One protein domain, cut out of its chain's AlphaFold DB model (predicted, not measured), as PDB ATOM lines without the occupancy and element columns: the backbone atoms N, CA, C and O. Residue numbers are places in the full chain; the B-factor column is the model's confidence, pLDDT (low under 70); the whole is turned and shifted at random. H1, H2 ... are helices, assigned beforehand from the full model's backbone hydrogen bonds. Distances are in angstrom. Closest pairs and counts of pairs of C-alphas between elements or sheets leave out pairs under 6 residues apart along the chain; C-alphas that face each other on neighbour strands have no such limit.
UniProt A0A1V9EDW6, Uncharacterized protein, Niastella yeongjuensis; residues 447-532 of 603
ATOM      1  N   LEU A 447      23.486 -14.996 -27.954       88.81
ATOM      2  CA  LEU A 447      22.563 -15.700 -28.850       88.81
ATOM      3  C   LEU A 447      22.102 -17.075 -28.338       88.81
ATOM      4  O   LEU A 447      21.061 -17.571 -28.779       88.81
ATOM      5  N   ASN A 448      22.843 -17.698 -27.420       86.31
ATOM      6  CA  ASN A 448      22.460 -18.974 -26.814       86.31
ATOM      7  C   ASN A 448      21.212 -18.841 -25.923       86.31
ATOM      8  O   ASN A 448      20.914 -17.777 -25.375       86.31
ATOM      9  N   ARG A 449      20.484 -19.951 -25.737       81.62
ATOM     10  CA  ARG A 449      19.311 -20.007 -24.843       81.62
ATOM     11  C   ARG A 449      19.698 -19.670 -23.401       81.62
ATOM     12  O   ARG A 449      20.803 -19.983 -22.972       81.62
ATOM     13  N   GLY A 450      18.774 -19.064 -22.665       81.94
ATOM     14  CA  GLY A 450      18.929 -18.709 -21.255       81.94
ATOM     15  C   GLY A 450      18.091 -17.486 -20.902       81.94
ATOM     16  O   GLY A 450      17.710 -16.724 -21.793       81.94
ATOM     17  N   ASP A 451      17.820 -17.308 -19.615       86.06
ATOM     18  CA  ASP A 451      16.986 -16.214 -19.118       86.06
ATOM     19  C   ASP A 451      17.705 -14.875 -19.311       86.06
ATOM     20  O   ASP A 451      18.842 -14.707 -18.863       86.06
ATOM     21  N   LEU A 452      17.045 -13.921 -19.979       89.44
ATOM     22  CA  LEU A 452      17.601 -12.590 -20.255       89.44
ATOM     23  C   LEU A 452      18.060 -11.893 -18.966       89.44
ATOM     24  O   LEU A 452      19.139 -11.308 -18.923       89.44
ATOM     25  N   GLU A 453      17.262 -12.042 -17.913       91.44
ATOM     26  CA  GLU A 453      17.434 -11.448 -16.586       91.44
ATOM     27  C   GLU A 453      18.762 -11.821 -15.909       91.44
ATOM     28  O   GLU A 453      19.256 -11.091 -15.056       91.44
ATOM     29  N   LYS A 454      19.383 -12.935 -16.320       90.88
ATOM     30  CA  LYS A 454      20.657 -13.426 -15.769       90.88
ATOM     31  C   LYS A 454      21.881 -12.999 -16.587       90.88
ATOM     32  O   LYS A 454      23.006 -13.287 -16.187       90.88
ATOM     33  N   LYS A 455      21.692 -12.363 -17.750       94.88
ATOM     34  CA  LYS A 455      22.769 -12.039 -18.708       94.88
ATOM     35  C   LYS A 455      23.327 -10.617 -18.559       94.88
ATOM     36  O   LYS A 455      24.124 -10.184 -19.389       94.88
ATOM     37  N   ASP A 456      22.968  -9.881 -17.512       95.00
ATOM     38  CA  ASP A 456      23.375  -8.483 -17.318       95.00
ATOM     39  C   ASP A 456      24.907  -8.290 -17.355       95.00
ATOM     40  O   ASP A 456      25.409  -7.369 -18.004       95.00
ATOM     41  N   ALA A 457      25.664  -9.191 -16.722       95.25
ATOM     42  CA  ALA A 457      27.122  -9.118 -16.668       95.25
ATOM     43  C   ALA A 457      27.770  -9.456 -18.019       95.25
ATOM     44  O   ALA A 457      28.841  -8.944 -18.338       95.25
ATOM     45  N   LEU A 458      27.114 -10.295 -18.828       97.44
ATOM     46  CA  LEU A 458      27.540 -10.590 -20.196       97.44
ATOM     47  C   LEU A 458      27.439  -9.324 -21.053       97.44
ATOM     48  O   LEU A 458      28.396  -8.971 -21.741       97.44
ATOM     49  N   PHE A 459      26.310  -8.612 -20.982       97.44
ATOM     50  CA  PHE A 459      26.130  -7.371 -21.737       97.44
ATOM     51  C   PHE A 459      27.061  -6.264 -21.251       97.44
ATOM     52  O   PHE A 459      27.614  -5.541 -22.074       97.44
ATOM     53  N   PHE A 460      27.319  -6.177 -19.945       97.19
ATOM     54  CA  PHE A 460      28.322  -5.253 -19.419       97.19
ATOM     55  C   PHE A 460      29.706  -5.494 -20.044       97.19
ATOM     56  O   PHE A 460      30.334  -4.553 -20.526       97.19
ATOM     57  N   LEU A 461      30.155  -6.752 -20.120       97.50
ATOM     58  CA  LEU A 461      31.448  -7.086 -20.722       97.50
ATOM     59  C   LEU A 461      31.488  -6.819 -22.236       97.50
ATOM     60  O   LEU A 461      32.481  -6.292 -22.734       97.50
ATOM     61  N   LEU A 462      30.396  -7.092 -22.963       97.62
ATOM     62  CA  LEU A 462      30.270  -6.682 -24.369       97.62
ATOM     63  C   LEU A 462      30.402  -5.164 -24.530       97.62
ATOM     64  O   LEU A 462      31.088  -4.714 -25.442       97.62
ATOM     65  N   GLY A 463      29.798  -4.377 -23.635       96.38
ATOM     66  CA  GLY A 463      29.934  -2.922 -23.638       96.38
ATOM     67  C   GLY A 463      31.392  -2.472 -23.517       96.38
ATOM     68  O   GLY A 463      31.845  -1.655 -24.317       96.38
ATOM     69  N   LYS A 464      32.160  -3.069 -22.592       96.12
ATOM     70  CA  LYS A 464      33.602  -2.788 -22.445       96.12
ATOM     71  C   LYS A 464      34.386  -3.106 -23.720       96.12
ATOM     72  O   LYS A 464      35.196  -2.297 -24.164       96.12
ATOM     73  N   LEU A 465      34.111  -4.252 -24.337       96.56
ATOM     74  CA  LEU A 465      34.772  -4.670 -25.576       96.56
ATOM     75  C   LEU A 465      34.426  -3.758 -26.763       96.56
ATOM     76  O   LEU A 465      35.302  -3.416 -27.551       96.56
ATOM     77  N   PHE A 466      33.178  -3.295 -26.874       95.19
ATOM     78  CA  PHE A 466      32.795  -2.347 -27.924       95.19
ATOM     79  C   PHE A 466      33.358  -0.939 -27.705       95.19
ATOM     80  O   PHE A 466      33.604  -0.248 -28.693       95.19
ATOM     81  N   ILE A 467      33.612  -0.516 -26.456       93.12
ATOM     82  CA  ILE A 467      34.404   0.698 -26.189       93.12
ATOM     83  C   ILE A 467      35.796   0.553 -26.810       93.12
ATOM     84  O   ILE A 467      36.242   1.468 -27.497       93.12
ATOM     85  N   GLN A 468      36.463  -0.585 -26.599       90.69
ATOM     86  CA  GLN A 468      37.813  -0.812 -27.130       90.69
ATOM     87  C   GLN A 468      37.854  -0.812 -28.662       90.69
ATOM     88  O   GLN A 468      38.826  -0.344 -29.245       90.69
ATOM     89  N   ASP A 469      36.781  -1.260 -29.319       89.38
ATOM     90  CA  ASP A 469      36.638  -1.175 -30.777       89.38
ATOM     91  C   ASP A 469      36.339   0.252 -31.298       89.38
ATOM     92  O   ASP A 469      36.170   0.440 -32.502       89.38
ATOM     93  N   GLY A 470      36.166   1.244 -30.417       89.94
ATOM     94  CA  GLY A 470      35.709   2.594 -30.775       89.94
ATOM     95  C   GLY A 470      34.209   2.696 -31.093       89.94
ATOM     96  O   GLY A 470      33.722   3.763 -31.464       89.94
ATOM     97  N   ASN A 471      33.440   1.618 -30.915       91.00
ATOM     98  CA  ASN A 471      32.004   1.550 -31.203       91.00
ATOM     99  C   ASN A 471      31.160   2.034 -30.009       91.00
ATOM    100  O   ASN A 471      30.333   1.298 -29.459       91.00
ATOM    101  N   THR A 472      31.347   3.294 -29.611       90.88
ATOM    102  CA  THR A 472      30.752   3.891 -28.399       90.88
ATOM    103  C   THR A 472      29.222   3.811 -28.353       90.88
ATOM    104  O   THR A 472      28.659   3.530 -27.297       90.88
ATOM    105  N   GLY A 473      28.531   3.970 -29.488       90.19
ATOM    106  CA  GLY A 473      27.063   3.870 -29.548       90.19
ATOM    107  C   GLY A 473      26.529   2.462 -29.295       90.19
ATOM    108  O   GLY A 473      25.510   2.283 -28.629       90.19
ATOM    109  N   ILE A 474      27.242   1.443 -29.778       93.06
ATOM    110  CA  ILE A 474      26.902   0.047 -29.497       93.06
ATOM    111  C   ILE A 474      27.247  -0.290 -28.047       93.06
ATOM    112  O   ILE A 474      26.445  -0.937 -27.373       93.06
ATOM    113  N   ALA A 475      28.394   0.173 -27.545       94.88
ATOM    114  CA  ALA A 475      28.778  -0.017 -26.152       94.88
ATOM    115  C   ALA A 475      27.737   0.560 -25.183       94.88
ATOM    116  O   ALA A 475      27.294  -0.137 -24.268       94.88
ATOM    117  N   TYR A 476      27.274   1.786 -25.445       92.81
ATOM    118  CA  TYR A 476      26.236   2.446 -24.660       92.81
ATOM    119  C   TYR A 476      24.962   1.600 -24.559       92.81
ATOM    120  O   TYR A 476      24.460   1.370 -23.460       92.81
ATOM    121  N   LYS A 477      24.474   1.050 -25.681       93.50
ATOM    122  CA  LYS A 477      23.282   0.179 -25.689       93.50
ATOM    123  C   LYS A 477      23.464  -1.080 -24.844       93.50
ATOM    124  O   LYS A 477      22.528  -1.497 -24.167       93.50
ATOM    125  N   HIS A 478      24.656  -1.677 -24.852       96.25
ATOM    126  CA  HIS A 478      24.953  -2.847 -24.026       96.25
ATOM    127  C   HIS A 478      24.998  -2.509 -22.529       96.25
ATOM    128  O   HIS A 478      24.453  -3.256 -21.715       96.25
ATOM    129  N   PHE A 479      25.589  -1.369 -22.160       95.56
ATOM    130  CA  PHE A 479      25.559  -0.887 -20.779       95.56
ATOM    131  C   PHE A 479      24.147  -0.539 -20.318       95.56
ATOM    132  O   PHE A 479      23.757  -0.921 -19.217       95.56
ATOM    133  N   LEU A 480      23.356   0.114 -21.171       93.56
ATOM    134  CA  LEU A 480      21.972   0.453 -20.866       93.56
ATOM    135  C   LEU A 480      21.121  -0.809 -20.686       93.56
ATOM    136  O   LEU A 480      20.350  -0.885 -19.735       93.56
ATOM    137  N   LEU A 481      21.309  -1.830 -21.531       95.56
ATOM    138  CA  LEU A 481      20.651  -3.126 -21.361       95.56
ATOM    139  C   LEU A 481      21.028  -3.779 -20.021       95.56
ATOM    140  O   LEU A 481      20.147  -4.242 -19.299       95.56
ATOM    141  N   SER A 482      22.315  -3.781 -19.657       96.31
ATOM    142  CA  SER A 482      22.777  -4.293 -18.358       96.31
ATOM    143  C   SER A 482      22.153  -3.527 -17.181       96.31
ATOM    144  O   SER A 482      21.680  -4.142 -16.225       96.31
ATOM    145  N   LEU A 483      22.079  -2.194 -17.272       94.75
ATOM    146  CA  LEU A 483      21.439  -1.343 -16.267       94.75
ATOM    147  C   LEU A 483      19.950  -1.671 -16.115       94.75
ATOM    148  O   LEU A 483      19.503  -1.888 -14.992       94.75
ATOM    149  N   LYS A 484      19.203  -1.720 -17.224       93.94
ATOM    150  CA  LYS A 484      17.757  -1.978 -17.216       93.94
ATOM    151  C   LYS A 484      17.445  -3.356 -16.637       93.94
ATOM    152  O   LYS A 484      16.635  -3.444 -15.727       93.94
ATOM    153  N   ILE A 485      18.189  -4.395 -17.032       94.62
ATOM    154  CA  ILE A 485      18.045  -5.732 -16.432       94.62
ATOM    155  C   ILE A 485      18.282  -5.689 -14.915       94.62
ATOM    156  O   ILE A 485      17.504  -6.259 -14.156       94.62
ATOM    157  N   ARG A 486      19.338  -5.007 -14.448       93.88
ATOM    158  CA  ARG A 486      19.605  -4.893 -13.004       93.88
ATOM    159  C   ARG A 486      18.509  -4.128 -12.267       93.88
ATOM    160  O   ARG A 486      18.206  -4.493 -11.138       93.88
ATOM    161  N   GLN A 487      17.925  -3.096 -12.874       92.12
ATOM    162  CA  GLN A 487      16.799  -2.355 -12.297       92.12
ATOM    163  C   GLN A 487      15.549  -3.234 -12.194       92.12
ATOM    164  O   GLN A 487      14.976  -3.322 -11.110       92.12
ATOM    165  N   ASP A 488      15.193  -3.935 -13.274       91.56
ATOM    166  CA  ASP A 488      14.036  -4.837 -13.329       91.56
ATOM    167  C   ASP A 488      14.144  -5.954 -12.276       91.56
ATOM    168  O   ASP A 488      13.160  -6.316 -11.636       91.56
ATOM    169  N   GLN A 489      15.359  -6.462 -12.049       90.12
ATOM    170  CA  GLN A 489      15.653  -7.517 -11.072       90.12
ATOM    171  C   GLN A 489      15.980  -6.998  -9.661       90.12
ATOM    172  O   GLN A 489      16.303  -7.787  -8.773       90.12
ATOM    173  N   GLN A 490      15.948  -5.678  -9.446       91.19
ATOM    174  CA  GLN A 490      16.341  -5.028  -8.188       91.19
ATOM    175  C   GLN A 490      17.762  -5.400  -7.713       91.19
ATOM    176  O   GLN A 490      18.075  -5.412  -6.521       91.19
ATOM    177  N   PHE A 491      18.661  -5.694  -8.650       89.94
ATOM    178  CA  PHE A 491      20.056  -5.997  -8.362       89.94
ATOM    179  C   PHE A 491      20.855  -4.725  -8.074       89.94
ATOM    180  O   PHE A 491      20.627  -3.655  -8.641       89.94
ATOM    181  N   ARG A 492      21.889  -4.859  -7.235       92.19
ATOM    182  CA  ARG A 492      22.853  -3.779  -6.997       92.19
ATOM    183  C   ARG A 492      23.492  -3.349  -8.318       92.19
ATOM    184  O   ARG A 492      24.021  -4.182  -9.052       92.19
ATOM    185  N   ILE A 493      23.512  -2.048  -8.591       92.31
ATOM    186  CA  ILE A 493      24.146  -1.478  -9.788       92.31
ATOM    187  C   ILE A 493      25.630  -1.187  -9.482       92.31
ATOM    188  O   ILE A 493      25.900  -0.399  -8.571       92.31
ATOM    189  N   PRO A 494      26.596  -1.790 -10.206       93.38
ATOM    190  CA  PRO A 494      28.023  -1.522 -10.015       93.38
ATOM    191  C   PRO A 494      28.387  -0.066 -10.331       93.38
ATOM    192  O   PRO A 494      27.886   0.501 -11.302       93.38
ATOM    193  N   GLN A 495      29.299   0.525  -9.554       92.88
ATOM    194  CA  GLN A 495      29.744   1.908  -9.783       92.88
ATOM    195  C   GLN A 495      30.415   2.073 -11.152       92.88
ATOM    196  O   GLN A 495      30.172   3.057 -11.839       92.88
ATOM    197  N   GLU A 496      31.189   1.073 -11.577       94.88
ATOM    198  CA  GLU A 496      31.843   1.056 -12.889       94.88
ATOM    199  C   GLU A 496      30.830   1.118 -14.049       94.88
ATOM    200  O   GLU A 496      31.058   1.809 -15.040       94.88
ATOM    201  N   LEU A 497      29.675   0.450 -13.914       94.19
ATOM    202  CA  LEU A 497      28.596   0.519 -14.906       94.19
ATOM    203  C   LEU A 497      27.992   1.928 -14.978       94.19
ATOM    204  O   LEU A 497      27.765   2.431 -16.077       94.19
ATOM    205  N   LYS A 498      27.775   2.581 -13.827       92.06
ATOM    206  CA  LYS A 498      27.287   3.970 -13.785       92.06
ATOM    207  C   LYS A 498      28.275   4.924 -14.450       92.06
ATOM    208  O   LYS A 498      27.883   5.664 -15.342       92.06
ATOM    209  N   GLN A 499      29.554   4.828 -14.090       91.75
ATOM    210  CA  GLN A 499      30.621   5.648 -14.672       91.75
ATOM    211  C   GLN A 499      30.739   5.450 -16.188       91.75
ATOM    212  O   GLN A 499      30.865   6.426 -16.922       91.75
ATOM    213  N   SER A 500      30.638   4.206 -16.670       92.19
ATOM    214  CA  SER A 500      30.673   3.903 -18.111       92.19
ATOM    215  C   SER A 500      29.511   4.559 -18.864       92.19
ATOM    216  O   SER A 500      29.683   5.043 -19.980       92.19
ATOM    217  N   LEU A 501      28.321   4.596 -18.257       91.12
ATOM    218  CA  LEU A 501      27.159   5.271 -18.831       91.12
ATOM    219  C   LEU A 501      27.298   6.792 -18.771       91.12
ATOM    220  O   LEU A 501      27.050   7.442 -19.779       91.12
ATOM    221  N   GLU A 502      27.732   7.357 -17.644       88.50
ATOM    222  CA  GLU A 502      27.943   8.803 -17.472       88.50
ATOM    223  C   GLU A 502      28.935   9.349 -18.509       88.50
ATOM    224  O   GLU A 502      28.629  10.319 -19.205       88.50
ATOM    225  N   GLN A 503      30.067   8.664 -18.699       88.19
ATOM    226  CA  GLN A 503      31.091   9.024 -19.688       88.19
ATOM    227  C   GLN A 503      30.563   9.045 -21.128       88.19
ATOM    228  O   GLN A 503      30.989   9.874 -21.929       88.19
ATOM    229  N   LEU A 504      29.632   8.151 -21.468       86.50
ATOM    230  CA  LEU A 504      29.051   8.055 -22.810       86.50
ATOM    231  C   LEU A 504      27.797   8.931 -22.980       86.50
ATOM    232  O   LEU A 504      27.474   9.335 -24.098       86.50
ATOM    233  N   SER A 505      27.100   9.249 -21.885       73.06
ATOM    234  CA  SER A 505      25.820   9.969 -21.891       73.06
ATOM    235  C   SER A 505      25.935  11.415 -22.379       73.06
ATOM    236  O   SER A 505      25.028  11.900 -23.049       73.06
ATOM    237  N   GLY A 506      27.077  12.082 -22.158       63.53
ATOM    238  CA  GLY A 506      27.339  13.436 -22.665       63.53
ATOM    239  C   GLY A 506      27.292  13.574 -24.197       63.53
ATOM    240  O   GLY A 506      27.221  14.692 -24.699       63.53
ATOM    241  N   ALA A 507      27.302  12.460 -24.941       54.38
ATOM    242  CA  ALA A 507      27.258  12.422 -26.403       54.38
ATOM    243  C   ALA A 507      25.958  11.822 -26.986       54.38
ATOM    244  O   ALA A 507      25.834  11.743 -28.210       54.38
ATOM    245  N   MET A 508      25.003  11.358 -26.163       61.50
ATOM    246  CA  MET A 508      23.836  10.591 -26.637       61.50
ATOM    247  C   MET A 508      22.547  10.945 -25.881       61.50
ATOM    248  O   MET A 508      22.519  10.973 -24.656       61.50
ATOM    249  N   LEU A 509      21.452  11.174 -26.618       56.56
ATOM    250  CA  LEU A 509      20.126  11.425 -26.040       56.56
ATOM    251  C   LEU A 509      19.590  10.151 -25.361       56.56
ATOM    252  O   LEU A 509      19.536   9.085 -25.975       56.56
ATOM    253  N   ILE A 510      19.196  10.271 -24.092       55.03
ATOM    254  CA  ILE A 510      18.625   9.180 -23.294       55.03
ATOM    255  C   ILE A 510      17.135   9.062 -23.625       55.03
ATOM    256  O   ILE A 510      16.359   9.947 -23.275       55.03
ATOM    257  N   ASP A 511      16.720   7.954 -24.235       62.84
ATOM    258  CA  ASP A 511      15.311   7.557 -24.230       62.84
ATOM    259  C   ASP A 511      15.042   6.806 -22.913       62.84
ATOM    260  O   ASP A 511      15.445   5.653 -22.731       62.84
ATOM    261  N   GLN A 512      14.474   7.514 -21.931       60.75
ATOM    262  CA  GLN A 512      14.253   6.982 -20.582       60.75
ATOM    263  C   GLN A 512      13.200   5.860 -20.558       60.75
ATOM    264  O   GLN A 512      13.267   5.000 -19.669       60.75
ATOM    265  N   ASP A 513      12.330   5.806 -21.571       67.88
ATOM    266  CA  ASP A 513      11.188   4.892 -21.676       67.88
ATOM    267  C   ASP A 513      11.531   3.548 -22.339       67.88
ATOM    268  O   ASP A 513      10.663   2.691 -22.519       67.88
ATOM    269  N   VAL A 514      12.796   3.311 -22.706       80.25
ATOM    270  CA  VAL A 514      13.185   2.031 -23.313       80.25
ATOM    271  C   VAL A 514      13.328   0.941 -22.248       80.25
ATOM    272  O   VAL A 514      14.166   1.035 -21.344       80.25
ATOM    273  N   ASP A 515      12.534  -0.121 -22.391       85.94
ATOM    274  CA  ASP A 515      12.636  -1.341 -21.587       85.94
ATOM    275  C   ASP A 515      13.781  -2.275 -22.048       85.94
ATOM    276  O   ASP A 515      14.301  -2.188 -23.170       85.94
ATOM    277  N   ALA A 516      14.188  -3.197 -21.167       89.44
ATOM    278  CA  ALA A 516      15.272  -4.143 -21.436       89.44
ATOM    279  C   ALA A 516      14.991  -5.052 -22.648       89.44
ATOM    280  O   ALA A 516      15.902  -5.400 -23.404       89.44
ATOM    281  N   PHE A 517      13.734  -5.438 -22.869       89.31
ATOM    282  CA  PHE A 517      13.364  -6.366 -23.931       89.31
ATOM    283  C   PHE A 517      13.471  -5.732 -25.323       89.31
ATOM    284  O   PHE A 517      13.926  -6.378 -26.274       89.31
ATOM    285  N   ARG A 518      13.102  -4.456 -25.453       89.06
ATOM    286  CA  ARG A 518      13.236  -3.674 -26.682       89.06
ATOM    287  C   ARG A 518      14.706  -3.473 -27.045       89.06
ATOM    288  O   ARG A 518      15.071  -3.759 -28.186       89.06
ATOM    289  N   LEU A 519      15.550  -3.093 -26.079       91.19
ATOM    290  CA  LEU A 519      17.009  -3.013 -26.270       91.19
ATOM    291  C   LEU A 519      17.596  -4.363 -26.684       91.19
ATOM    292  O   LEU A 519      18.379  -4.445 -27.631       91.19
ATOM    293  N   TYR A 520      17.178  -5.438 -26.014       93.50
ATOM    294  CA  TYR A 520      17.609  -6.789 -26.349       93.50
ATOM    295  C   TYR A 520      17.236  -7.174 -27.786       93.50
ATOM    296  O   TYR A 520      18.079  -7.698 -28.508       93.50
ATOM    297  N   LYS A 521      16.007  -6.898 -28.245       90.88
ATOM    298  CA  LYS A 521      15.580  -7.190 -29.628       90.88
ATOM    299  C   LYS A 521      16.404  -6.447 -30.676       90.88
ATOM    300  O   LYS A 521      16.709  -7.013 -31.731       90.88
ATOM    301  N   GLU A 522      16.750  -5.196 -30.402       90.12
ATOM    302  CA  GLU A 522      17.597  -4.403 -31.287       90.12
ATOM    303  C   GLU A 522      19.008  -5.004 -31.373       90.12
ATOM    304  O   GLU A 522      19.483  -5.347 -32.461       90.12
ATOM    305  N   LEU A 523      19.640  -5.225 -30.217       94.06
ATOM    306  CA  LEU A 523      20.976  -5.806 -30.130       94.06
ATOM    307  C   LEU A 523      21.030  -7.240 -30.675       94.06
ATOM    308  O   LEU A 523      22.020  -7.622 -31.292       94.06
ATOM    309  N   LEU A 524      19.944  -8.008 -30.565       92.06
ATOM    310  CA  LEU A 524      19.826  -9.347 -31.140       92.06
ATOM    311  C   LEU A 524      20.023  -9.352 -32.658       92.06
ATOM    312  O   LEU A 524      20.653 -10.263 -33.202       92.06
ATOM    313  N   SER A 525      19.479  -8.353 -33.353       87.38
ATOM    314  CA  SER A 525      19.634  -8.224 -34.806       87.38
ATOM    315  C   SER A 525      21.074  -7.879 -35.179       87.38
ATOM    316  O   SER A 525      21.614  -8.425 -36.141       87.38
ATOM    317  N   PHE A 526      21.708  -7.032 -34.371       90.25
ATOM    318  CA  PHE A 526      23.111  -6.667 -34.507       90.25
ATOM    319  C   PHE A 526      24.052  -7.856 -34.247       90.25
ATOM    320  O   PHE A 526      24.875  -8.179 -35.092       90.25
ATOM    321  N   TRP A 527      23.897  -8.604 -33.153       92.06
ATOM    322  CA  TRP A 527      24.728  -9.790 -32.886       92.06
ATOM    323  C   TRP A 527      24.651 -10.827 -34.010       92.06
ATOM    324  O   TRP A 527      25.663 -11.403 -34.402       92.06
ATOM    325  N   LYS A 528      23.457 -11.037 -34.580       86.50
ATOM    326  CA  LYS A 528      23.270 -11.934 -35.730       86.50
ATOM    327  C   LYS A 528      23.984 -11.453 -36.992       86.50
ATOM    328  O   LYS A 528      24.344 -12.295 -37.810       86.50
ATOM    329  N   SER A 529      24.155 -10.144 -37.181       85.25
ATOM    330  CA  SER A 529      24.881  -9.611 -38.340       85.25
ATOM    331  C   SER A 529      26.398  -9.742 -38.196       85.25
ATOM    332  O   SER A 529      27.079  -9.806 -39.217       85.25
ATOM    333  N   LEU A 530      26.905  -9.823 -36.960       83.50
ATOM    334  CA  LEU A 530      28.325 -10.022 -36.653       83.50
ATOM    335  C   LEU A 530      28.784 -11.473 -36.800       83.50
ATOM    336  O   LEU A 530      29.968 -11.719 -37.021       83.50
ATOM    337  N   LEU A 531      27.872 -12.441 -36.672       74.81
ATOM    338  CA  LEU A 531      28.214 -13.824 -36.969       74.81
ATOM    339  C   LEU A 531      28.534 -13.966 -38.462       74.81
ATOM    340  O   LEU A 531      27.819 -13.390 -39.292       74.81
ATOM    341  N   PRO A 532      29.545 -14.776 -38.831       60.56
ATOM    342  CA  PRO A 532      29.758 -15.135 -40.219       60.56
ATOM    343  C   PRO A 532      28.437 -15.663 -40.772       60.56
ATOM    344  O   PRO A 532      27.911 -16.679 -40.309       60.56
TER     345      PRO A 532
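Overview. This is residues 447 to 532 of the 603 residues of an uncharacterized protein of Niastella yeongjuensis (UniProt A0A1V9EDW6). Helix H2 is the middle of a small helical cluster: H1 folds back along it to make a close two-helix hairpin, while H3 and H4 pack on H2 from roughly opposite sides, both steeply tilted to it. H4 comes nearest to H2 at its first residue, Ala 516, and H3 and H4 stay apart. The printed part has 86 residues with four named helices, H1 to H4 in chain order, and no named strand, and its class is all helix. It is compact, with a radius of gyration of the C-alphas of 12.2 A, and the C-alphas span 33 by 30 by 22 A.

Arrangement. The hub is H2, residues 472 to 488, which touches three other helices. H1, residues 456 to 468, touches H2 at a shallow tilt of 16 degrees, opposite ways, as a helical hairpin; their closest C-alphas, those of Gly 463 and Ala 475, are 4.0 A apart. H3, residues 495 to 505, touches H2 at a steep tilt of 47 degrees, opposite ways, with the C-alphas of Tyr 476 and Leu 504 closest at 6.5 A. H4, residues 516 to 530, touches H2 at a tilt of 38 degrees, only just steep, opposite ways; the C-alphas of Lys 484 and Ala 516 are closest at 5.4 A. The helix packing is mostly crossed, but only just: of these 3 touching pairs, 1 is at a shallow tilt. H1 and H3 are close but not clearly touching, with the C-alphas of Phe 460 and Leu 497 closest at 7.3 A. H1 and H4 are apart. In H1, H2, H3 and H4 every O i to N i+4 pair is within hydrogen-bond range.

Along the chain. H2 is the longest helix, 24.1 A from first to last C-alpha, with C-alpha 472 at (30.752, 3.891, -28.399). H1 is 19.1 A long and begins with C-alpha 456 at (23.375, -8.483, -17.318). H3 is 15.1 A long. H4 is 20.9 A long and ends with C-alpha 530 at (28.325, -10.022, -36.653).

Size, cuts and confidence. The two C-alphas farthest apart, those of Gln 490 and Pro 532, are 36.2 A apart. The printed part has no cut. The link from H1 to H2 is tight, and those from H2 to H3 and from H3 to H4 are short. The mean pLDDT of the printed part is 87.9, and the model's confidence is under 70 at residues 506 to 513 and at residue 532.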